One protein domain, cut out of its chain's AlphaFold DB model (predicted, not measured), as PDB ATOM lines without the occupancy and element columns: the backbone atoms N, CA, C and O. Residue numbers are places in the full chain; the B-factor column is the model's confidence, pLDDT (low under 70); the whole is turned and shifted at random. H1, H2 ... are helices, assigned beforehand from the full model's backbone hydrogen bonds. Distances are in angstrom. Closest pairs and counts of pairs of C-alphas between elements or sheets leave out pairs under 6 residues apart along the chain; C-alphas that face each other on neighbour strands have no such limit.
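This is residues 67 to 233 of the 403 residues of an uncharacterized protein of Photobacterium aphoticum (UniProt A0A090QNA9). The longest helix, H5, runs through the middle of a rounded body of helices; H4 folds back beside its first half, and H3 folds back beside H4 while crossing H5 obliquely. Round this core, H2 crosses H5, H9 lies beside H3, H10 crosses H3, and H8 lies between H2 and H9; after H5 the chain turns through short H6 and comes back to short H7. The printed part has 167 residues with ten named helices, H1 to H10 in chain order, and no named strand; the class is all helix. It is compact, with a radius of gyration of the C-alphas of 15.3 A, and spans 43 by 36 by 31 A.

H5, residues 143 to 166, and H3, residues 105 to 120, are the hubs, touching four helices each. They touch through residues 150 to 157 and 111 to 115, closest at C-alphas 115 and 157, 7.1 A, at a steep tilt of 48 degrees, the same way. H4, residues 127 to 139, forms helical hairpins with both: with H5 at a shallow tilt of 23 degrees, closest at C-alphas 137 and 146, 5.5 A, and with H3 at 28 degrees, closest at C-alphas 119 and 127, 5.3 A. H2, residues 86 to 95, touches residues 148 to 152 of H5, closest at C-alphas 89 and 152, 6.5 A, at a steep tilt of 67 degrees, only just short of about perpendicular. H9, residues 203 to 211, touches H3 at a shallow tilt of 24 degrees, closest at C-alphas 110 and 210, 6.2 A. H10, residues 214 to 231, touches H3 at a steep tilt of 56 degrees, closest at C-alphas 117 and 224, 6.8 A. H8, residues 192 to 199, only just touches H2, with 3 pairs of C-alphas within 8 A, closest at C-alphas 92 and 197, 5.9 A; it touches H9 only at the corner. H7, residues 182 to 186, only just touches H5, with 3 pairs, closest at C-alphas 159 and 185, 6.2 A. H6, residues 168 to 172, is close to H5 but not clearly touching, and H1, residues 72 to 75, stands likewise to H4. Every O i to N i+4 pair is within hydrogen-bond range in H2 to H5 and H7 to H10; H6 has 0 of 1, but 2 of 2 O i to N i+3 pairs, and H1 is too short for an i+4 pair.

H5 is 34.5 A long, from C-alpha 143 at (168.949, 196.743, 136.973) to C-alpha 166 at (173.035, 223.926, 157.768). H10 is 25.3 A, H3 21.8 A and H4 18.3 A long; H10 ends at C-alpha 231, (162.231, 197.416, 164.836).

The C-alphas farthest apart, of Gly 97 and Leu 233, are 45.2 A apart. The printed part has no cut, and no link is long. Its mean pLDDT is 85.1; residues 67 to 68, 79 to 80, 174 and 186 to 201 are under 70.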
ATOM      1  N   ASP A  67     153.767 203.186 137.859       58.28
ATOM      2  CA  ASP A  67     152.599 202.878 138.680       58.28
ATOM      3  C   ASP A  67     152.968 202.224 140.026       58.28
ATOM      4  O   ASP A  67     152.166 202.242 140.961       58.28
ATOM      5  N   ALA A  68     154.184 201.675 140.146       67.06
ATOM      6  CA  ALA A  68     154.688 201.053 141.370       67.06
ATOM      7  C   ALA A  68     155.499 202.009 142.264       67.06
ATOM      8  O   ALA A  68     155.726 201.687 143.429       67.06
ATOM      9  N   LEU A  69     155.925 203.169 141.750       84.00
ATOM     10  CA  LEU A  69     156.741 204.133 142.490       84.00
ATOM     11  C   LEU A  69     155.855 205.254 143.041       84.00
ATOM     12  O   LEU A  69     155.163 205.938 142.293       84.00
ATOM     13  N   ASN A  70     155.878 205.471 144.351       88.44
ATOM     14  CA  ASN A  70     155.040 206.445 145.052       88.44
ATOM     15  C   ASN A  70     155.792 207.246 146.126       88.44
ATOM     16  O   ASN A  70     155.335 208.335 146.495       88.44
ATOM     17  N   SER A  71     156.978 206.797 146.551       91.12
ATOM     18  CA  SER A  71     157.799 207.443 147.581       91.12
ATOM     19  C   SER A  71     158.067 208.924 147.305       91.12
ATOM     20  O   SER A  71     158.054 209.752 148.219       91.12
ATOM     21  N   PHE A  72     158.243 209.293 146.032       89.00
ATOM     22  CA  PHE A  72     158.513 210.665 145.600       89.00
ATOM     23  C   PHE A  72     157.451 211.664 146.094       89.00
ATOM     24  O   PHE A  72     157.789 212.790 146.451       89.00
ATOM     25  N   ARG A  73     156.181 211.250 146.219       89.25
ATOM     26  CA  ARG A  73     155.080 212.115 146.683       89.25
ATOM     27  C   ARG A  73     155.273 212.592 148.124       89.25
ATOM     28  O   ARG A  73     154.796 213.661 148.499       89.25
ATOM     29  N   GLN A  74     155.954 211.785 148.935       91.12
ATOM     30  CA  GLN A  74     156.262 212.090 150.332       91.12
ATOM     31  C   GLN A  74     157.659 212.693 150.501       91.12
ATOM     32  O   GLN A  74     157.865 213.489 151.416       91.12
ATOM     33  N   LEU A  75     158.601 212.347 149.622       91.75
ATOM     34  CA  LEU A  75     159.990 212.793 149.700       91.75
ATOM     35  C   LEU A  75     160.192 214.217 149.182       91.75
ATOM     36  O   LEU A  75     160.962 214.980 149.772       91.75
ATOM     37  N   CYS A  76     159.522 214.576 148.088       90.00
ATOM     38  CA  CYS A  76     159.786 215.805 147.356       90.00
ATOM     39  C   CYS A  76     158.531 216.607 147.020       90.00
ATOM     40  O   CYS A  76     157.439 216.085 146.812       90.00
ATOM     41  N   VAL A  77     158.718 217.923 146.953       85.88
ATOM     42  CA  VAL A  77     157.664 218.875 146.598       85.88
ATOM     43  C   VAL A  77     157.551 218.977 145.077       85.88
ATOM     44  O   VAL A  77     158.564 219.138 144.399       85.88
ATOM     45  N   ASN A  78     156.320 218.982 144.553       70.00
ATOM     46  CA  ASN A  78     155.999 219.227 143.137       70.00
ATOM     47  C   ASN A  78     156.670 218.267 142.138       70.00
ATOM     48  O   ASN A  78     156.858 218.630 140.977       70.00
ATOM     49  N   ALA A  79     157.017 217.052 142.563       68.38
ATOM     50  CA  ALA A  79     157.520 216.037 141.651       68.38
ATOM     51  C   ALA A  79     156.405 215.607 140.683       68.38
ATOM     52  O   ALA A  79     155.337 215.143 141.088       68.38
ATOM     53  N   THR A  80     156.648 215.826 139.394       63.84
ATOM     54  CA  THR A  80     155.722 215.511 138.292       63.84
ATOM     55  C   THR A  80     156.013 214.158 137.646       63.84
ATOM     56  O   THR A  80     155.264 213.710 136.784       63.84
ATOM     57  N   GLN A  81     157.101 213.514 138.065       70.25
ATOM     58  CA  GLN A  81     157.584 212.216 137.608       70.25
ATOM     59  C   GLN A  81     157.939 211.367 138.835       70.25
ATOM     60  O   GLN A  81     158.022 211.886 139.946       70.25
ATOM     61  N   ALA A  82     158.190 210.071 138.636       83.06
ATOM     62  CA  ALA A  82     158.489 209.118 139.709       83.06
ATOM     63  C   ALA A  82     159.811 209.374 140.481       83.06
ATOM     64  O   ALA A  82     160.176 208.591 141.356       83.06
ATOM     65  N   LEU A  83     160.531 210.457 140.172       88.06
ATOM     66  CA  LEU A  83     161.828 210.832 140.737       88.06
ATOM     67  C   LEU A  83     161.767 212.236 141.344       88.06
ATOM     68  O   LEU A  83     161.024 213.099 140.873       88.06
ATOM     69  N   CYS A  84     162.601 212.492 142.351       89.44
ATOM     70  CA  CYS A  84     162.712 213.815 142.957       89.44
ATOM     71  C   CYS A  84     163.618 214.771 142.172       89.44
ATOM     72  O   CYS A  84     163.441 215.985 142.262       89.44
ATOM     73  N   PHE A  85     164.587 214.250 141.414       88.31
ATOM     74  CA  PHE A  85     165.587 215.031 140.685       88.31
ATOM     75  C   PHE A  85     165.838 214.507 139.262       88.31
ATOM     76  O   PHE A  85     166.987 214.383 138.838       88.31
ATOM     77  N   ASP A  86     164.773 214.255 138.504       86.25
ATOM     78  CA  ASP A  86     164.792 213.788 137.105       86.25
ATOM     79  C   ASP A  86     165.828 214.501 136.205       86.25
ATOM     80  O   ASP A  86     166.656 213.854 135.567       86.25
ATOM     81  N   VAL A  87     165.869 215.837 136.203       84.69
ATOM     82  CA  VAL A  87     166.812 216.628 135.384       84.69
ATOM     83  C   VAL A  87     168.268 216.448 135.827       84.69
ATOM     84  O   VAL A  87     169.198 216.597 135.032       84.69
ATOM     85  N   ALA A  88     168.511 216.194 137.113       85.50
ATOM     86  CA  ALA A  88     169.861 215.923 137.595       85.50
ATOM     87  C   ALA A  88     170.296 214.509 137.211       85.50
ATOM     88  O   ALA A  88     171.409 214.345 136.717       85.50
ATOM     89  N   VAL A  89     169.406 213.527 137.381       87.38
ATOM     90  CA  VAL A  89     169.644 212.135 136.989       87.38
ATOM     91  C   VAL A  89     169.964 212.040 135.493       87.38
ATOM     92  O   VAL A  89     170.997 211.481 135.141       87.38
ATOM     93  N   ASP A  90     169.180 212.679 134.622       85.94
ATOM     94  CA  ASP A  90     169.445 212.709 133.172       85.94
ATOM     95  C   ASP A  90     170.851 213.236 132.847       85.94
ATOM     96  O   ASP A  90     171.612 212.607 132.112       85.94
ATOM     97  N   ARG A  91     171.247 214.354 133.471       84.38
ATOM     98  CA  ARG A  91     172.580 214.950 133.282       84.38
ATOM     99  C   ARG A  91     173.711 214.049 133.767       84.38
ATOM    100  O   ARG A  91     174.763 214.018 133.133       84.38
ATOM    101  N   ILE A  92     173.510 213.334 134.872       84.38
ATOM    102  CA  ILE A  92     174.488 212.384 135.413       84.38
ATOM    103  C   ILE A  92     174.740 211.261 134.412       84.38
ATOM    104  O   ILE A  92     175.891 211.004 134.066       84.38
ATOM    105  N   TYR A  93     173.686 210.602 133.929       85.19
ATOM    106  CA  TYR A  93     173.847 209.479 133.008       85.19
ATOM    107  C   TYR A  93     174.338 209.928 131.637       85.19
ATOM    108  O   TYR A  93     175.193 209.258 131.067       85.19
ATOM    109  N   ALA A  94     173.894 211.088 131.149       85.62
ATOM    110  CA  ALA A  94     174.448 211.683 129.937       85.62
ATOM    111  C   ALA A  94     175.965 211.912 130.053       85.62
ATOM    112  O   ALA A  94     176.705 211.626 129.114       85.62
ATOM    113  N   ALA A  95     176.447 212.372 131.214       81.94
ATOM    114  CA  ALA A  95     177.876 212.546 131.477       81.94
ATOM    115  C   ALA A  95     178.627 211.212 131.657       81.94
ATOM    116  O   ALA A  95     179.801 211.127 131.302       81.94
ATOM    117  N   ASN A  96     177.961 210.175 132.171       82.56
ATOM    118  CA  ASN A  96     178.530 208.843 132.401       82.56
ATOM    119  C   ASN A  96     178.410 207.891 131.192       82.56
ATOM    120  O   ASN A  96     178.595 206.683 131.329       82.56
ATOM    121  N   GLY A  97     178.019 208.395 130.015       85.31
ATOM    122  CA  GLY A  97     177.785 207.557 128.833       85.31
ATOM    123  C   GLY A  97     176.682 206.506 129.024       85.31
ATOM    124  O   GLY A  97     176.708 205.474 128.363       85.31
ATOM    125  N   TYR A  98     175.732 206.758 129.930       86.31
ATOM    126  CA  TYR A  98     174.623 205.873 130.303       86.31
ATOM    127  C   TYR A  98     175.045 204.508 130.868       86.31
ATOM    128  O   TYR A  98     174.247 203.571 130.880       86.31
ATOM    129  N   MET A  99     176.278 204.399 131.367       87.19
ATOM    130  CA  MET A  99     176.738 203.211 132.083       87.19
ATOM    131  C   MET A  99     176.110 203.141 133.484       87.19
ATOM    132  O   MET A  99     175.925 204.196 134.109       87.19
ATOM    133  N   PRO A 100     175.805 201.930 133.988       88.94
ATOM    134  CA  PRO A 100     175.282 201.750 135.335       88.94
ATOM    135  C   PRO A 100     176.283 202.214 136.400       88.94
ATOM    136  O   PRO A 100     177.498 202.101 136.228       88.94
ATOM    137  N   ILE A 101     175.769 202.761 137.502       88.81
ATOM    138  CA  ILE A 101     176.575 203.300 138.612       88.81
ATOM    139  C   ILE A 101     176.573 202.333 139.806       88.81
ATOM    140  O   ILE A 101     177.566 202.222 140.524       88.81
ATOM    141  N   TRP A 102     175.473 201.618 140.019       91.88
ATOM    142  CA  TRP A 102     175.182 200.823 141.208       91.88
ATOM    143  C   TRP A 102     175.300 199.314 140.962       91.88
ATOM    144  O   TRP A 102     174.528 198.536 141.517       91.88
ATOM    145  N   ASP A 103     176.254 198.857 140.152       88.81
ATOM    146  CA  ASP A 103     176.461 197.418 139.900       88.81
ATOM    147  C   ASP A 103     177.101 196.680 141.087       88.81
ATOM    148  O   ASP A 103     176.858 195.493 141.306       88.81
ATOM    149  N   SER A 104     177.893 197.387 141.893       91.38
ATOM    150  CA  SER A 104     178.586 196.822 143.052       91.38
ATOM    151  C   SER A 104     177.632 196.571 144.221       91.38
ATOM    152  O   SER A 104     177.015 197.494 144.756       91.38
ATOM    153  N   ALA A 105     177.567 195.320 144.688       92.62
ATOM    154  CA  ALA A 105     176.798 194.953 145.879       92.62
ATOM    155  C   ALA A 105     177.273 195.710 147.134       92.62
ATOM    156  O   ALA A 105     176.467 196.092 147.979       92.62
ATOM    157  N   VAL A 106     178.578 195.986 147.236       91.75
ATOM    158  CA  VAL A 106     179.155 196.745 148.357       91.75
ATOM    159  C   VAL A 106     178.651 198.190 148.340       91.75
ATOM    160  O   VAL A 106     178.288 198.732 149.386       91.75
ATOM    161  N   LEU A 107     178.572 198.794 147.152       90.56
ATOM    162  CA  LEU A 107     178.062 200.151 146.974       90.56
ATOM    163  C   LEU A 107     176.560 200.245 147.284       90.56
ATOM    164  O   LEU A 107     176.128 201.181 147.961       90.56
ATOM    165  N   ARG A 108     175.773 199.243 146.867       94.56
ATOM    166  CA  ARG A 108     174.345 199.135 147.220       94.56
ATOM    167  C   ARG A 108     174.138 199.037 148.725       94.56
ATOM    168  O   ARG A 108     173.341 199.790 149.281       94.56
ATOM    169  N   GLU A 109     174.889 198.174 149.406       93.50
ATOM    170  CA  GLU A 109     174.812 198.036 150.864       93.50
ATOM    171  C   GLU A 109     175.189 199.332 151.592       93.50
ATOM    172  O   GLU A 109     174.560 199.704 152.590       93.50
ATOM    173  N   ALA A 110     176.175 200.074 151.081       92.94
ATOM    174  CA  ALA A 110     176.534 201.380 151.624       92.94
ATOM    175  C   ALA A 110     175.399 202.407 151.465       92.94
ATOM    176  O   ALA A 110     175.094 203.131 152.418       92.94
ATOM    177  N   LEU A 111     174.728 202.435 150.307       94.81
ATOM    178  CA  LEU A 111     173.549 203.275 150.090       94.81
ATOM    179  C   LEU A 111     172.407 202.878 151.030       94.81
ATOM    180  O   LEU A 111     171.914 203.729 151.770       94.81
ATOM    181  N   TYR A 112     172.028 201.599 151.065       96.25
ATOM    182  CA  TYR A 112     170.968 201.113 151.948       96.25
ATOM    183  C   TYR A 112     171.260 201.415 153.412       96.25
ATOM    184  O   TYR A 112     170.354 201.819 154.139       96.25
ATOM    185  N   THR A 113     172.515 201.281 153.850       94.62
ATOM    186  CA  THR A 113     172.922 201.654 155.209       94.62
ATOM    187  C   THR A 113     172.545 203.108 155.497       94.62
ATOM    188  O   THR A 113     171.909 203.378 156.513       94.62
ATOM    189  N   ARG A 114     172.854 204.043 154.589       93.81
ATOM    190  CA  ARG A 114     172.530 205.471 154.754       93.81
ATOM    191  C   ARG A 114     171.037 205.784 154.650       93.81
ATOM    192  O   ARG A 114     170.544 206.625 155.397       93.81
ATOM    193  N   LEU A 115     170.303 205.117 153.765       96.19
ATOM    194  CA  LEU A 115     168.853 205.314 153.655       96.19
ATOM    195  C   LEU A 115     168.125 204.773 154.895       96.19
ATOM    196  O   LEU A 115     167.263 205.451 155.455       96.19
ATOM    197  N   ARG A 116     168.529 203.598 155.396       95.75
ATOM    198  CA  ARG A 116     167.955 202.986 156.604       95.75
ATOM    199  C   ARG A 116     168.224 203.811 157.862       95.75
ATOM    200  O   ARG A 116     167.345 203.874 158.716       95.75
ATOM    201  N   THR A 117     169.365 204.510 157.984       93.50
ATOM    202  CA  THR A 117     169.543 205.440 159.119       93.50
ATOM    203  C   THR A 117     168.515 206.574 159.092       93.50
ATOM    204  O   THR A 117     168.004 206.946 160.148       93.50
ATOM    205  N   LEU A 118     168.169 207.099 157.909       93.88
ATOM    206  CA  LEU A 118     167.151 208.146 157.767       93.88
ATOM    207  C   LEU A 118     165.733 207.634 158.051       93.88
ATOM    208  O   LEU A 118     164.974 208.328 158.738       93.88
ATOM    209  N   ASP A 119     165.383 206.444 157.549       94.69
ATOM    210  CA  ASP A 119     164.086 205.815 157.827       94.69
ATOM    211  C   ASP A 119     163.927 205.509 159.316       94.69
ATOM    212  O   ASP A 119     162.975 205.975 159.940       94.69
ATOM    213  N   TYR A 120     164.872 204.784 159.921       94.62
ATOM    214  CA  TYR A 120     164.755 204.409 161.329       94.62
ATOM    215  C   TYR A 120     164.712 205.640 162.226       94.62
ATOM    216  O   TYR A 120     163.921 205.669 163.156       94.62
ATOM    217  N   ALA A 121     165.459 206.705 161.915       93.75
ATOM    218  CA  ALA A 121     165.385 207.958 162.668       93.75
ATOM    219  C   ALA A 121     164.037 208.699 162.512       93.75
ATOM    220  O   ALA A 121     163.789 209.667 163.241       93.75
ATOM    221  N   LYS A 122     163.179 208.263 161.576       92.81
ATOM    222  CA  LYS A 122     161.901 208.878 161.179       92.81
ATOM    223  C   LYS A 122     162.057 210.364 160.846       92.81
ATOM    224  O   LYS A 122     161.175 211.179 161.111       92.81
ATOM    225  N   LEU A 123     163.207 210.723 160.272       89.81
ATOM    226  CA  LEU A 123     163.533 212.106 159.920       89.81
ATOM    227  C   LEU A 123     162.837 212.547 158.638       89.81
ATOM    228  O   LEU A 123     162.551 213.731 158.480       89.81
ATOM    229  N   MET A 124     162.565 211.612 157.731       91.38
ATOM    230  CA  MET A 124     162.037 211.915 156.410       91.38
ATOM    231  C   MET A 124     160.909 210.944 156.027       91.38
ATOM    232  O   MET A 124     161.172 209.760 155.799       91.38
ATOM    233  N   PRO A 125     159.660 211.431 155.934       91.44
ATOM    234  CA  PRO A 125     158.546 210.662 155.385       91.44
ATOM    235  C   PRO A 125     158.837 210.174 153.960       91.44
ATOM    236  O   PRO A 125     159.513 210.858 153.199       91.44
ATOM    237  N   GLY A 126     158.336 208.992 153.599       93.12
ATOM    238  CA  GLY A 126     158.574 208.375 152.287       93.12
ATOM    239  C   GLY A 126     159.892 207.610 152.143       93.12
ATOM    240  O   GLY A 126     160.046 206.865 151.181       93.12
ATOM    241  N   MET A 127     160.834 207.722 153.090       95.56
ATOM    242  CA  MET A 127     162.114 207.002 152.998       95.56
ATOM    243  C   MET A 127     161.938 205.479 153.097       95.56
ATOM    244  O   MET A 127     162.550 204.749 152.326       95.56
ATOM    245  N   ALA A 128     161.060 204.996 153.986       94.81
ATOM    246  CA  ALA A 128     160.713 203.573 154.063       94.81
ATOM    247  C   ALA A 128     160.160 203.047 152.727       94.81
ATOM    248  O   ALA A 128     160.575 202.001 152.244       94.81
ATOM    249  N   GLU A 129     159.254 203.811 152.111       94.88
ATOM    250  CA  GLU A 129     158.657 203.481 150.815       94.88
ATOM    251  C   GLU A 129     159.715 203.435 149.712       94.88
ATOM    252  O   GLU A 129     159.759 202.477 148.950       94.88
ATOM    253  N   ARG A 130     160.651 204.391 149.701       95.94
ATOM    254  CA  ARG A 130     161.776 204.391 148.758       95.94
ATOM    255  C   ARG A 130     162.670 203.164 148.896       95.94
ATOM    256  O   ARG A 130     163.114 202.623 147.889       95.94
ATOM    257  N   ILE A 131     162.956 202.737 150.125       96.50
ATOM    258  CA  ILE A 131     163.752 201.529 150.374       96.50
ATOM    259  C   ILE A 131     163.008 200.297 149.847       96.50
ATOM    260  O   ILE A 131     163.615 199.496 149.145       96.50
ATOM    261  N   MET A 132     161.700 200.184 150.103       94.88
ATOM    262  CA  MET A 132     160.883 199.079 149.582       94.88
ATOM    263  C   MET A 132     160.840 199.052 148.048       94.88
ATOM    264  O   MET A 132     160.892 197.979 147.456       94.88
ATOM    265  N   GLU A 133     160.771 200.212 147.391       94.31
ATOM    266  CA  GLU A 133     160.819 200.314 145.926       94.31
ATOM    267  C   GLU A 133     162.167 199.844 145.359       94.31
ATOM    268  O   GLU A 133     162.194 199.101 144.377       94.31
ATOM    269  N   LEU A 134     163.282 200.231 145.988       95.31
ATOM    270  CA  LEU A 134     164.619 199.758 145.615       95.31
ATOM    271  C   LEU A 134     164.745 198.237 145.790       95.31
ATOM    272  O   LEU A 134     165.169 197.550 144.861       95.31
ATOM    273  N   GLU A 135     164.314 197.707 146.938       95.19
ATOM    274  CA  GLU A 135     164.327 196.266 147.227       95.19
ATOM    275  C   GLU A 135     163.426 195.489 146.250       95.19
ATOM    276  O   GLU A 135     163.780 194.398 145.798       95.19
ATOM    277  N   TYR A 136     162.284 196.064 145.857       92.81
ATOM    278  CA  TYR A 136     161.392 195.488 144.851       92.81
ATOM    279  C   TYR A 136     162.051 195.405 143.467       92.81
ATOM    280  O   TYR A 136     161.997 194.351 142.828       92.81
ATOM    281  N   LEU A 137     162.689 196.485 143.004       91.88
ATOM    282  CA  LEU A 137     163.389 196.515 141.713       91.88
ATOM    283  C   LEU A 137     164.556 195.522 141.684       91.88
ATOM    284  O   LEU A 137     164.732 194.794 140.707       91.88
ATOM    285  N   GLU A 138     165.300 195.434 142.786       92.25
ATOM    286  CA  GLU A 138     166.377 194.463 142.960       92.25
ATOM    287  C   GLU A 138     165.856 193.018 142.915       92.25
ATOM    288  O   GLU A 138     166.390 192.194 142.169       92.25
ATOM    289  N   ALA A 139     164.754 192.720 143.612       92.88
ATOM    290  CA  ALA A 139     164.109 191.406 143.582       92.88
ATOM    291  C   ALA A 139     163.569 191.031 142.189       92.88
ATOM    292  O   ALA A 139     163.526 189.852 141.833       92.88
ATOM    293  N   LYS A 140     163.166 192.022 141.386       91.12
ATOM    294  CA  LYS A 140     162.751 191.844 139.984       91.12
ATOM    295  C   LYS A 140     163.912 191.789 138.996       91.12
ATOM    296  O   LYS A 140     163.660 191.548 137.818       91.12
ATOM    297  N   GLN A 141     165.149 191.979 139.457       90.94
ATOM    298  CA  GLN A 141     166.337 192.101 138.613       90.94
ATOM    299  C   GLN A 141     166.222 193.237 137.578       90.94
ATOM    300  O   GLN A 141     166.868 193.197 136.532       90.94
ATOM    301  N   ASP A 142     165.428 194.273 137.873       90.12
ATOM    302  CA  ASP A 142     165.344 195.480 137.050       90.12
ATOM    303  C   ASP A 142     166.544 196.382 137.354       90.12
ATOM    304  O   ASP A 142     166.471 197.333 138.134       90.12
ATOM    305  N   GLN A 143     167.686 196.039 136.755       89.12
ATOM    306  CA  GLN A 143     168.949 196.743 136.973       89.12
ATOM    307  C   GLN A 143     168.845 198.221 136.599       89.12
ATOM    308  O   GLN A 143     169.306 199.070 137.352       89.12
ATOM    309  N   ARG A 144     168.201 198.541 135.472       88.94
ATOM    310  CA  ARG A 144     168.069 199.923 135.001       88.94
ATOM    311  C   ARG A 144     167.191 200.746 135.936       88.94
ATOM    312  O   ARG A 144     167.562 201.865 136.283       88.94
ATOM    313  N   GLY A 145     166.028 200.218 136.319       89.62
ATOM    314  CA  GLY A 145     165.130 200.919 137.226       89.62
ATOM    315  C   GLY A 145     165.762 201.132 138.594       89.62
ATOM    316  O   GLY A 145     165.697 202.241 139.128       89.62
ATOM    317  N   PHE A 146     166.436 200.105 139.116       92.75
ATOM    318  CA  PHE A 146     167.195 200.208 140.356       92.75
ATOM    319  C   PHE A 146     168.261 201.302 140.268       92.75
ATOM    320  O   PHE A 146     168.323 202.159 141.141       92.75
ATOM    321  N   ASP A 147     169.068 201.305 139.208       92.25
ATOM    322  CA  ASP A 147     170.197 202.218 139.043       92.25
ATOM    323  C   ASP A 147     169.741 203.692 139.003       92.25
ATOM    324  O   ASP A 147     170.270 204.545 139.725       92.25
ATOM    325  N   ILE A 148     168.671 203.974 138.252       91.12
ATOM    326  CA  ILE A 148     168.046 205.302 138.171       91.12
ATOM    327  C   ILE A 148     167.490 205.733 139.538       91.12
ATOM    328  O   ILE A 148     167.765 206.847 140.000       91.12
ATOM    329  N   LEU A 149     166.719 204.865 140.205       93.19
ATOM    330  CA  LEU A 149     166.096 205.184 141.491       93.19
ATOM    331  C   LEU A 149     167.133 205.313 142.616       93.19
ATOM    332  O   LEU A 149     166.994 206.170 143.493       93.19
ATOM    333  N   ALA A 150     168.190 204.501 142.601       94.44
ATOM    334  CA  ALA A 150     169.300 204.564 143.546       94.44
ATOM    335  C   ALA A 150     170.065 205.885 143.401       94.44
ATOM    336  O   ALA A 150     170.347 206.546 144.403       94.44
ATOM    337  N   THR A 151     170.298 206.334 142.163       92.06
ATOM    338  CA  THR A 151     170.899 207.643 141.882       92.06
ATOM    339  C   THR A 151     170.041 208.784 142.428       92.06
ATOM    340  O   THR A 151     170.553 209.638 143.156       92.06
ATOM    341  N   ASP A 152     168.728 208.782 142.175       92.50
ATOM    342  CA  ASP A 152     167.812 209.772 142.762       92.50
ATOM    343  C   ASP A 152     167.831 209.728 144.301       92.50
ATOM    344  O   ASP A 152     167.922 210.764 144.960       92.50
ATOM    345  N   SER A 153     167.824 208.529 144.887       95.00
ATOM    346  CA  SER A 153     167.839 208.332 146.345       95.00
ATOM    347  C   SER A 153     169.119 208.856 146.990       95.00
ATOM    348  O   SER A 153     169.073 209.472 148.056       95.00
ATOM    349  N   TYR A 154     170.262 208.669 146.330       93.06
ATOM    350  CA  TYR A 154     171.526 209.250 146.761       93.06
ATOM    351  C   TYR A 154     171.476 210.784 146.739       93.06
ATOM    352  O   TYR A 154     171.900 211.425 147.701       93.06
ATOM    353  N   LEU A 155     170.914 211.396 145.692       90.50
ATOM    354  CA  LEU A 155     170.755 212.854 145.629       90.50
ATOM    355  C   LEU A 155     169.835 213.378 146.744       90.50
ATOM    356  O   LEU A 155     170.159 214.377 147.391       90.50
ATOM    357  N   VAL A 156     168.731 212.676 147.022       92.81
ATOM    358  CA  VAL A 156     167.839 212.964 148.160       92.81
ATOM    359  C   VAL A 156     168.614 212.909 149.478       92.81
ATOM    360  O   VAL A 156     168.553 213.860 150.262       92.81
ATOM    361  N   TYR A 157     169.396 211.849 149.701       92.94
ATOM    362  CA  TYR A 157     170.253 211.713 150.878       92.94
ATOM    363  C   TYR A 157     171.220 212.899 151.022       92.94
ATOM    364  O   TYR A 157     171.285 213.512 152.090       92.94
ATOM    365  N   GLN A 158     171.910 213.293 149.948       88.50
ATOM    366  CA  GLN A 158     172.857 214.416 149.964       88.50
ATOM    367  C   GLN A 158     172.190 215.747 150.332       88.50
ATOM    368  O   GLN A 158     172.703 216.497 151.170       88.50
ATOM    369  N   VAL A 159     171.017 216.035 149.761       89.94
ATOM    370  CA  VAL A 159     170.233 217.232 150.105       89.94
ATOM    371  C   VAL A 159     169.890 217.242 151.592       89.94
ATOM    372  O   VAL A 159     170.024 218.265 152.265       89.94
ATOM    373  N   VAL A 160     169.503 216.096 152.137       91.50
ATOM    374  CA  VAL A 160     169.094 215.964 153.538       91.50
ATOM    375  C   VAL A 160     170.251 216.086 154.508       91.50
ATOM    376  O   VAL A 160     170.147 216.824 155.491       91.50
ATOM    377  N   MET A 161     171.392 215.482 154.193       88.31
ATOM    378  CA  MET A 161     172.628 215.710 154.938       88.31
ATOM    379  C   MET A 161     173.007 217.196 154.955       88.31
ATOM    380  O   MET A 161     173.403 217.729 155.998       88.31
ATOM    381  N   GLN A 162     172.816 217.907 153.839       85.62
ATOM    382  CA  GLN A 162     173.067 219.346 153.775       85.62
ATOM    383  C   GLN A 162     172.097 220.151 154.647       85.62
ATOM    384  O   GLN A 162     172.527 221.086 155.328       85.62
ATOM    385  N   GLN A 163     170.805 219.802 154.658       87.94
ATOM    386  CA  GLN A 163     169.818 220.452 155.524       87.94
ATOM    387  C   GLN A 163     170.214 220.325 157.001       87.94
ATOM    388  O   GLN A 163     170.227 221.325 157.724       87.94
ATOM    389  N   MET A 164     170.602 219.120 157.427       87.81
ATOM    390  CA  MET A 164     171.043 218.857 158.799       87.81
ATOM    391  C   MET A 164     172.341 219.595 159.131       87.81
ATOM    392  O   MET A 164     172.451 220.180 160.203       87.81
ATOM    393  N   THR A 165     173.280 219.678 158.188       84.81
ATOM    394  CA  THR A 165     174.534 220.434 158.363       84.81
ATOM    395  C   THR A 165     174.300 221.934 158.497       84.81
ATOM    396  O   THR A 165     174.892 222.580 159.360       84.81
ATOM    397  N   LYS A 166     173.398 222.502 157.690       85.31
ATOM    398  CA  LYS A 166     173.035 223.926 157.768       85.31
ATOM    399  C   LYS A 166     172.236 224.250 159.033       85.31
ATOM    400  O   LYS A 166     172.330 225.365 159.543       85.31
ATOM    401  N   ARG A 167     171.413 223.314 159.521       86.12
ATOM    402  CA  ARG A 167     170.543 223.501 160.695       86.12
ATOM    403  C   ARG A 167     170.526 222.257 161.601       86.12
ATOM    404  O   ARG A 167     169.498 221.583 161.679       86.12
ATOM    405  N   PRO A 168     171.596 222.001 162.383       85.88
ATOM    406  CA  PRO A 168     171.679 220.810 163.240       85.88
ATOM    407  C   PRO A 168     170.583 220.742 164.309       85.88
ATOM    408  O   PRO A 168     170.218 219.666 164.768       85.88
ATOM    409  N   SER A 169     170.012 221.891 164.687       83.38
ATOM    410  CA  SER A 169     168.917 221.980 165.660       83.38
ATOM    411  C   SER A 169     167.661 221.201 165.254       83.38
ATOM    412  O   SER A 169     166.875 220.857 166.136       83.38
ATOM    413  N   LEU A 170     167.488 220.883 163.965       84.62
ATOM    414  CA  LEU A 170     166.393 220.040 163.474       84.62
ATOM    415  C   LEU A 170     166.452 218.621 164.057       84.62
ATOM    416  O   LEU A 170     165.413 218.065 164.384       84.62
ATOM    417  N   LEU A 171     167.647 218.081 164.312       87.12
ATOM    418  CA  LEU A 171     167.831 216.737 164.881       87.12
ATOM    419  C   LEU A 171     167.442 216.622 166.355       87.12
ATOM    420  O   LEU A 171     167.284 215.524 166.888       87.12
ATOM    421  N   PHE A 172     167.343 217.747 167.054       82.75
ATOM    422  CA  PHE A 172     167.057 217.797 168.489       82.75
ATOM    423  C   PHE A 172     165.622 218.242 168.777       82.75
ATOM    424  O   PHE A 172     165.205 218.295 169.933       82.75
ATOM    425  N   ARG A 173     164.856 218.541 167.725       76.50
ATOM    426  CA  ARG A 173     163.421 218.795 167.790       76.50
ATOM    427  C   ARG A 173     162.710 217.528 167.320       76.50
ATOM    428  O   ARG A 173     163.185 216.860 166.412       76.50
ATOM    429  N   HIS A 174     161.589 217.179 167.944       69.94
ATOM    430  CA  HIS A 174     160.746 216.052 167.521       69.94
ATOM    431  C   HIS A 174     159.977 216.446 166.247       69.94
ATOM    432  O   HIS A 174     158.771 216.664 166.289       69.94
ATOM    433  N   GLN A 175     160.698 216.688 165.154       75.50
ATOM    434  CA  GLN A 175     160.176 217.215 163.897       75.50
ATOM    435  C   GLN A 175     160.799 216.448 162.736       75.50
ATOM    436  O   GLN A 175     161.982 216.109 162.775       75.50
ATOM    437  N   THR A 176     160.001 216.205 161.702       86.12
ATOM    438  CA  THR A 176     160.505 215.732 160.416       86.12
ATOM    439  C   THR A 176     161.236 216.860 159.696       86.12
ATOM    440  O   THR A 176     161.022 218.052 159.950       86.12
ATOM    441  N   LEU A 177     162.127 216.481 158.791       88.62
ATOM    442  CA  LEU A 177     162.780 217.413 157.894       88.62
ATOM    443  C   LEU A 177     161.797 217.866 156.807       88.62
ATOM    444  O   LEU A 177     160.937 217.087 156.388       88.62
ATOM    445  N   PRO A 178     161.915 219.119 156.331       88.69
ATOM    446  CA  PRO A 178     161.193 219.562 155.149       88.69
ATOM    447  C   PRO A 178     161.458 218.642 153.954       88.69
ATOM    448  O   PRO A 178     162.598 218.228 153.722       88.69
ATOM    449  N   GLN A 179     160.408 218.388 153.170       91.00
ATOM    450  CA  GLN A 179     160.516 217.694 151.888       91.00
ATOM    451  C   GLN A 179     161.573 218.356 150.997       91.00
ATOM    452  O   GLN A 179     161.769 219.578 151.032       91.00
ATOM    453  N   VAL A 180     162.256 217.546 150.190       91.25
ATOM    454  CA  VAL A 180     163.296 218.049 149.293       91.25
ATOM    455  C   VAL A 180     162.679 218.746 148.078       91.25
ATOM    456  O   VAL A 180     161.546 218.478 147.683       91.25
ATOM    457  N   ASN A 181     163.421 219.669 147.472       89.12
ATOM    458  CA  ASN A 181     163.021 220.308 146.221       89.12
ATOM    459  C   ASN A 181     164.240 220.589 145.334       89.12
ATOM    460  O   ASN A 181     165.377 220.605 145.813       89.12
ATOM    461  N   HIS A 182     164.004 220.851 144.047       81.62
ATOM    462  CA  HIS A 182     165.071 221.050 143.062       81.62
ATOM    463  C   HIS A 182     166.038 222.202 143.405       81.62
ATOM    464  O   HIS A 182     167.228 222.102 143.118       81.62
ATOM    465  N   GLN A 183     165.574 223.271 144.063       81.12
ATOM    466  CA  GLN A 183     166.427 224.411 144.440       81.12
ATOM    467  C   GLN A 183     167.420 224.057 145.557       81.12
ATOM    468  O   GLN A 183     168.497 224.642 145.665       81.12
ATOM    469  N   MET A 184     167.082 223.089 146.410       81.56
ATOM    470  CA  MET A 184     168.011 222.605 147.432       81.56
ATOM    471  C   MET A 184     169.184 221.846 146.807       81.56
ATOM    472  O   MET A 184     170.294 221.913 147.333       81.56
ATOM    473  N   LEU A 185     168.954 221.176 145.673       77.94
ATOM    474  CA  LEU A 185     170.013 220.529 144.908       77.94
ATOM    475  C   LEU A 185     170.904 221.552 144.193       77.94
ATOM    476  O   LEU A 185     172.118 221.396 144.195       77.94
ATOM    477  N   THR A 186     170.361 222.645 143.656       67.88
ATOM    478  CA  THR A 186     171.210 223.702 143.070       67.88
ATOM    479  C   THR A 186     172.039 224.428 144.137       67.88
ATOM    480  O   THR A 186     173.188 224.788 143.917       67.88
ATOM    481  N   ALA A 187     171.543 224.531 145.375       62.75
ATOM    482  CA  ALA A 187     172.332 225.022 146.510       62.75
ATOM    483  C   ALA A 187     173.495 224.088 146.930       62.75
ATOM    484  O   ALA A 187     174.258 224.428 147.841       62.75
ATOM    485  N   LEU A 188     173.625 222.911 146.306       62.78
ATOM    486  CA  LEU A 188     174.775 222.008 146.400       62.78
ATOM    487  C   LEU A 188     175.810 222.243 145.270       62.78
ATOM    488  O   LEU A 188     176.835 221.561 145.236       62.78
ATOM    489  N   GLU A 189     175.607 223.219 144.372       51.34
ATOM    490  CA  GLU A 189     176.436 223.440 143.166       51.34
ATOM    491  C   GLU A 189     177.809 224.074 143.411       51.34
ATOM    492  O   GLU A 189     178.615 224.145 142.486       51.34
ATOM    493  N   THR A 190     178.157 224.466 144.639       52.66
ATOM    494  CA  THR A 190     179.533 224.920 144.875       52.66
ATOM    495  C   THR A 190     180.521 223.764 145.006       52.66
ATOM    496  O   THR A 190     181.652 223.949 144.578       52.66
ATOM    497  N   HIS A 191     180.142 222.569 145.503       55.09
ATOM    498  CA  HIS A 191     181.113 221.468 145.688       55.09
ATOM    499  C   HIS A 191     180.576 220.020 145.490       55.09
ATOM    500  O   HIS A 191     181.243 219.274 144.780       55.09
ATOM    501  N   PRO A 192     179.419 219.566 146.021       50.94
ATOM    502  CA  PRO A 192     179.028 218.139 145.923       50.94
ATOM    503  C   PRO A 192     178.260 217.675 144.664       50.94
ATOM    504  O   PRO A 192     178.471 216.540 144.246       50.94
ATOM    505  N   VAL A 193     177.423 218.493 144.005       50.69
ATOM    506  CA  VAL A 193     176.787 218.073 142.722       50.69
ATOM    507  C   VAL A 193     177.823 218.021 141.599       50.69
ATOM    508  O   VAL A 193     177.868 217.056 140.844       50.69
ATOM    509  N   ASN A 194     178.746 218.988 141.574       54.31
ATOM    510  CA  ASN A 194     179.943 218.909 140.739       54.31
ATOM    511  C   ASN A 194     180.846 217.743 141.147       54.31
ATOM    512  O   ASN A 194     181.510 217.200 140.280       54.31
ATOM    513  N   ALA A 195     180.875 217.332 142.422       54.28
ATOM    514  CA  ALA A 195     181.585 216.121 142.820       54.28
ATOM    515  C   ALA A 195     180.914 214.882 142.226       54.28
ATOM    516  O   ALA A 195     181.608 214.163 141.543       54.28
ATOM    517  N   PHE A 196     179.604 214.652 142.365       59.81
ATOM    518  CA  PHE A 196     178.956 213.476 141.755       59.81
ATOM    519  C   PHE A 196     179.073 213.466 140.216       59.81
ATOM    520  O   PHE A 196     179.391 212.435 139.632       59.81
ATOM    521  N   LEU A 197     178.944 214.632 139.568       55.12
ATOM    522  CA  LEU A 197     179.188 214.801 138.127       55.12
ATOM    523  C   LEU A 197     180.671 214.612 137.731       55.12
ATOM    524  O   LEU A 197     180.944 214.148 136.631       55.12
ATOM    525  N   ARG A 198     181.634 214.937 138.609       54.00
ATOM    526  CA  ARG A 198     183.077 214.641 138.442       54.00
ATOM    527  C   ARG A 198     183.441 213.198 138.799       54.00
ATOM    528  O   ARG A 198     184.457 212.705 138.329       54.00
ATOM    529  N   ILE A 199     182.653 212.572 139.667       54.88
ATOM    530  CA  ILE A 199     182.812 211.210 140.179       54.88
ATOM    531  C   ILE A 199     182.284 210.193 139.171       54.88
ATOM    532  O   ILE A 199     182.559 209.026 139.386       54.88
ATOM    533  N   GLY A 200     181.580 210.597 138.101       51.47
ATOM    534  CA  GLY A 200     181.059 209.706 137.054       51.47
ATOM    535  C   GLY A 200     181.909 208.439 136.871       51.47
ATOM    536  O   GLY A 200     183.040 208.518 136.397       51.47
ATOM    537  N   ALA A 201     181.368 207.314 137.353       58.91
ATOM    538  CA  ALA A 201     181.944 205.962 137.363       58.91
ATOM    539  C   ALA A 201     183.136 205.630 138.296       58.91
ATOM    540  O   ALA A 201     183.692 204.540 138.178       58.91
ATOM    541  N   ASN A 202     183.529 206.469 139.259       75.06
ATOM    542  CA  ASN A 202     184.523 206.090 140.271       75.06
ATOM    543  C   ASN A 202     183.848 205.558 141.549       75.06
ATOM    544  O   ASN A 202     183.445 206.328 142.431       75.06
ATOM    545  N   GLU A 203     183.760 204.229 141.644       79.12
ATOM    546  CA  GLU A 203     183.222 203.504 142.801       79.12
ATOM    547  C   GLU A 203     183.896 203.921 144.117       79.12
ATOM    548  O   GLU A 203     183.196 204.180 145.098       79.12
ATOM    549  N   ASP A 204     185.221 204.098 144.140       81.44
ATOM    550  CA  ASP A 204     185.957 204.475 145.355       81.44
ATOM    551  C   ASP A 204     185.516 205.842 145.883       81.44
ATOM    552  O   ASP A 204     185.379 206.052 147.090       81.44
ATOM    553  N   ALA A 205     185.268 206.798 144.989       79.62
ATOM    554  CA  ALA A 205     184.846 208.133 145.389       79.62
ATOM    555  C   ALA A 205     183.405 208.153 145.930       79.62
ATOM    556  O   ALA A 205     183.130 208.872 146.896       79.62
ATOM    557  N   LEU A 206     182.503 207.336 145.369       82.38
ATOM    558  CA  LEU A 206     181.154 207.142 145.916       82.38
ATOM    559  C   LEU A 206     181.181 206.409 147.254       82.38
ATOM    560  O   LEU A 206     180.508 206.816 148.199       82.38
ATOM    561  N   MET A 207     182.006 205.373 147.376       85.50
ATOM    562  CA  MET A 207     182.202 204.678 148.642       85.50
ATOM    563  C   MET A 207     182.748 205.625 149.711       85.50
ATOM    564  O   MET A 207     182.257 205.622 150.837       85.50
ATOM    565  N   ASN A 208     183.695 206.498 149.368       83.44
ATOM    566  CA  ASN A 208     184.223 207.495 150.297       83.44
ATOM    567  C   ASN A 208     183.168 208.534 150.708       83.44
ATOM    568  O   ASN A 208     183.132 208.926 151.877       83.44
ATOM    569  N   SER A 209     182.271 208.947 149.803       82.75
ATOM    570  CA  SER A 209     181.177 209.866 150.152       82.75
ATOM    571  C   SER A 209     180.128 209.202 151.051       82.75
ATOM    572  O   SER A 209     179.634 209.827 151.991       82.75
ATOM    573  N   LEU A 210     179.823 207.925 150.805       85.12
ATOM    574  CA  LEU A 210     178.881 207.138 151.593       85.12
ATOM    575  C   LEU A 210     179.471 206.675 152.921       85.12
ATOM    576  O   LEU A 210     178.716 206.494 153.864       85.12
ATOM    577  N   ARG A 211     180.784 206.490 153.059       82.31
ATOM    578  CA  ARG A 211     181.399 206.046 154.321       82.31
ATOM    579  C   ARG A 211     181.858 207.198 155.199       82.31
ATOM    580  O   ARG A 211     181.767 207.069 156.409       82.31
ATOM    581  N   VAL A 212     182.300 208.317 154.619       75.19
ATOM    582  CA  VAL A 212     183.015 209.420 155.292       75.19
ATOM    583  C   VAL A 212     184.335 208.961 155.938       75.19
ATOM    584  O   VAL A 212     185.388 209.483 155.587       75.19
ATOM    585  N   ASN A 213     184.307 207.983 156.852       80.19
ATOM    586  CA  ASN A 213     185.472 207.238 157.336       80.19
ATOM    587  C   ASN A 213     185.092 205.807 157.791       80.19
ATOM    588  O   ASN A 213     183.954 205.539 158.170       80.19
ATOM    589  N   GLU A 214     186.064 204.886 157.785       82.06
ATOM    590  CA  GLU A 214     185.850 203.453 158.068       82.06
ATOM    591  C   GLU A 214     185.304 203.171 159.477       82.06
ATOM    592  O   GLU A 214     184.424 202.325 159.672       82.06
ATOM    593  N   ALA A 215     185.837 203.879 160.476       84.50
ATOM    594  CA  ALA A 215     185.500 203.654 161.876       84.50
ATOM    595  C   ALA A 215     184.058 204.088 162.184       84.50
ATOM    596  O   ALA A 215     183.312 203.339 162.813       84.50
ATOM    597  N   GLU A 216     183.645 205.261 161.697       85.50
ATOM    598  CA  GLU A 216     182.269 205.764 161.773       85.50
ATOM    599  C   GLU A 216     181.321 204.823 161.052       85.50
ATOM    600  O   GLU A 216     180.300 204.446 161.621       85.50
ATOM    601  N   PHE A 217     181.681 204.386 159.845       87.62
ATOM    602  CA  PHE A 217     180.834 203.495 159.071       87.62
ATOM    603  C   PHE A 217     180.604 202.155 159.787       87.62
ATOM    604  O   PHE A 217     179.466 201.694 159.882       87.62
ATOM    605  N   THR A 218     181.648 201.577 160.389       89.50
ATOM    606  CA  THR A 218     181.539 200.343 161.189       89.50
ATOM    607  C   THR A 218     180.631 200.530 162.408       89.50
ATOM    608  O   THR A 218     179.815 199.659 162.724       89.50
ATOM    609  N   VAL A 219     180.753 201.663 163.110       89.75
ATOM    610  CA  VAL A 219     179.873 201.998 164.243       89.75
ATOM    611  C   VAL A 219     178.429 202.141 163.768       89.75
ATOM    612  O   VAL A 219     177.536 201.535 164.358       89.75
ATOM    613  N   THR A 220     178.209 202.855 162.666       91.75
ATOM    614  CA  THR A 220     176.896 203.043 162.045       91.75
ATOM    615  C   THR A 220     176.254 201.710 161.672       91.75
ATOM    616  O   THR A 220     175.107 201.477 162.043       91.75
ATOM    617  N   GLN A 221     176.987 200.789 161.039       91.88
ATOM    618  CA  GLN A 221     176.474 199.455 160.713       91.88
ATOM    619  C   GLN A 221     176.061 198.670 161.966       91.88
ATOM    620  O   GLN A 221     174.956 198.132 162.020       91.88
ATOM    621  N   ARG A 222     176.903 198.639 163.007       93.44
ATOM    622  CA  ARG A 222     176.586 197.936 164.266       93.44
ATOM    623  C   ARG A 222     175.358 198.524 164.958       93.44
ATOM    624  O   ARG A 222     174.483 197.782 165.396       93.44
ATOM    625  N   SER A 223     175.274 199.849 165.035       94.00
ATOM    626  CA  SER A 223     174.120 200.539 165.611       94.00
ATOM    627  C   SER A 223     172.854 200.325 164.788       94.00
ATOM    628  O   SER A 223     171.780 200.168 165.362       94.00
ATOM    629  N   LEU A 224     172.959 200.265 163.460       94.56
ATOM    630  CA  LEU A 224     171.821 199.997 162.589       94.56
ATOM    631  C   LEU A 224     171.305 198.563 162.750       94.56
ATOM    632  O   LEU A 224     170.097 198.368 162.830       94.56
ATOM    633  N   LEU A 225     172.195 197.572 162.873       94.44
ATOM    634  CA  LEU A 225     171.809 196.193 163.201       94.44
ATOM    635  C   LEU A 225     171.069 196.126 164.542       94.44
ATOM    636  O   LEU A 225     170.059 195.433 164.667       94.44
ATOM    637  N   GLN A 226     171.534 196.884 165.535       93.88
ATOM    638  CA  GLN A 226     170.855 196.979 166.822       93.88
ATOM    639  C   GLN A 226     169.474 197.643 166.699       93.88
ATOM    640  O   GLN A 226     168.514 197.145 167.280       93.88
ATOM    641  N   ALA A 227     169.358 198.737 165.942       95.50
ATOM    642  CA  ALA A 227     168.083 199.405 165.689       95.50
ATOM    643  C   ALA A 227     167.098 198.484 164.953       95.50
ATOM    644  O   ALA A 227     165.953 198.369 165.375       95.50
ATOM    645  N   ARG A 228     167.564 197.755 163.931       94.94
ATOM    646  CA  ARG A 228     166.769 196.760 163.202       94.94
ATOM    647  C   ARG A 228     166.211 195.690 164.134       94.94
ATOM    648  O   ARG A 228     165.018 195.425 164.093       94.94
ATOM    649  N   ARG A 229     167.038 195.147 165.036       94.88
ATOM    650  CA  ARG A 229     166.579 194.166 166.032       94.88
ATOM    651  C   ARG A 229     165.387 194.690 166.833       94.88
ATOM    652  O   ARG A 229     164.454 193.940 167.061       94.88
ATOM    653  N   TYR A 230     165.414 195.953 167.259       95.38
ATOM    654  CA  TYR A 230     164.288 196.556 167.979       95.38
ATOM    655  C   TYR A 230     163.080 196.842 167.081       95.38
ATOM    656  O   TYR A 230     161.953 196.714 167.547       95.38
ATOM    657  N   GLN A 231     163.301 197.204 165.815       92.06
ATOM    658  CA  GLN A 231     162.231 197.416 164.836       92.06
ATOM    659  C   GLN A 231     161.439 196.127 164.561       92.06
ATOM    660  O   GLN A 231     160.228 196.184 164.377       92.06
ATOM    661  N   ASP A 232     162.123 194.980 164.564       93.56
ATOM    662  CA  ASP A 232     161.534 193.666 164.286       93.56
ATOM    663  C   ASP A 232     160.818 193.054 165.513       93.56
ATOM    664  O   ASP A 232     160.117 192.047 165.391       93.56
ATOM    665  N   LEU A 233     160.974 193.640 166.710       94.44
ATOM    666  CA  LEU A 233     160.307 193.164 167.922       94.44
ATOM    667  C   LEU A 233     158.848 193.615 167.982       94.44
ATOM    668  O   LEU A 233     158.515 194.775 167.739       94.44
TER     669      LEU A 233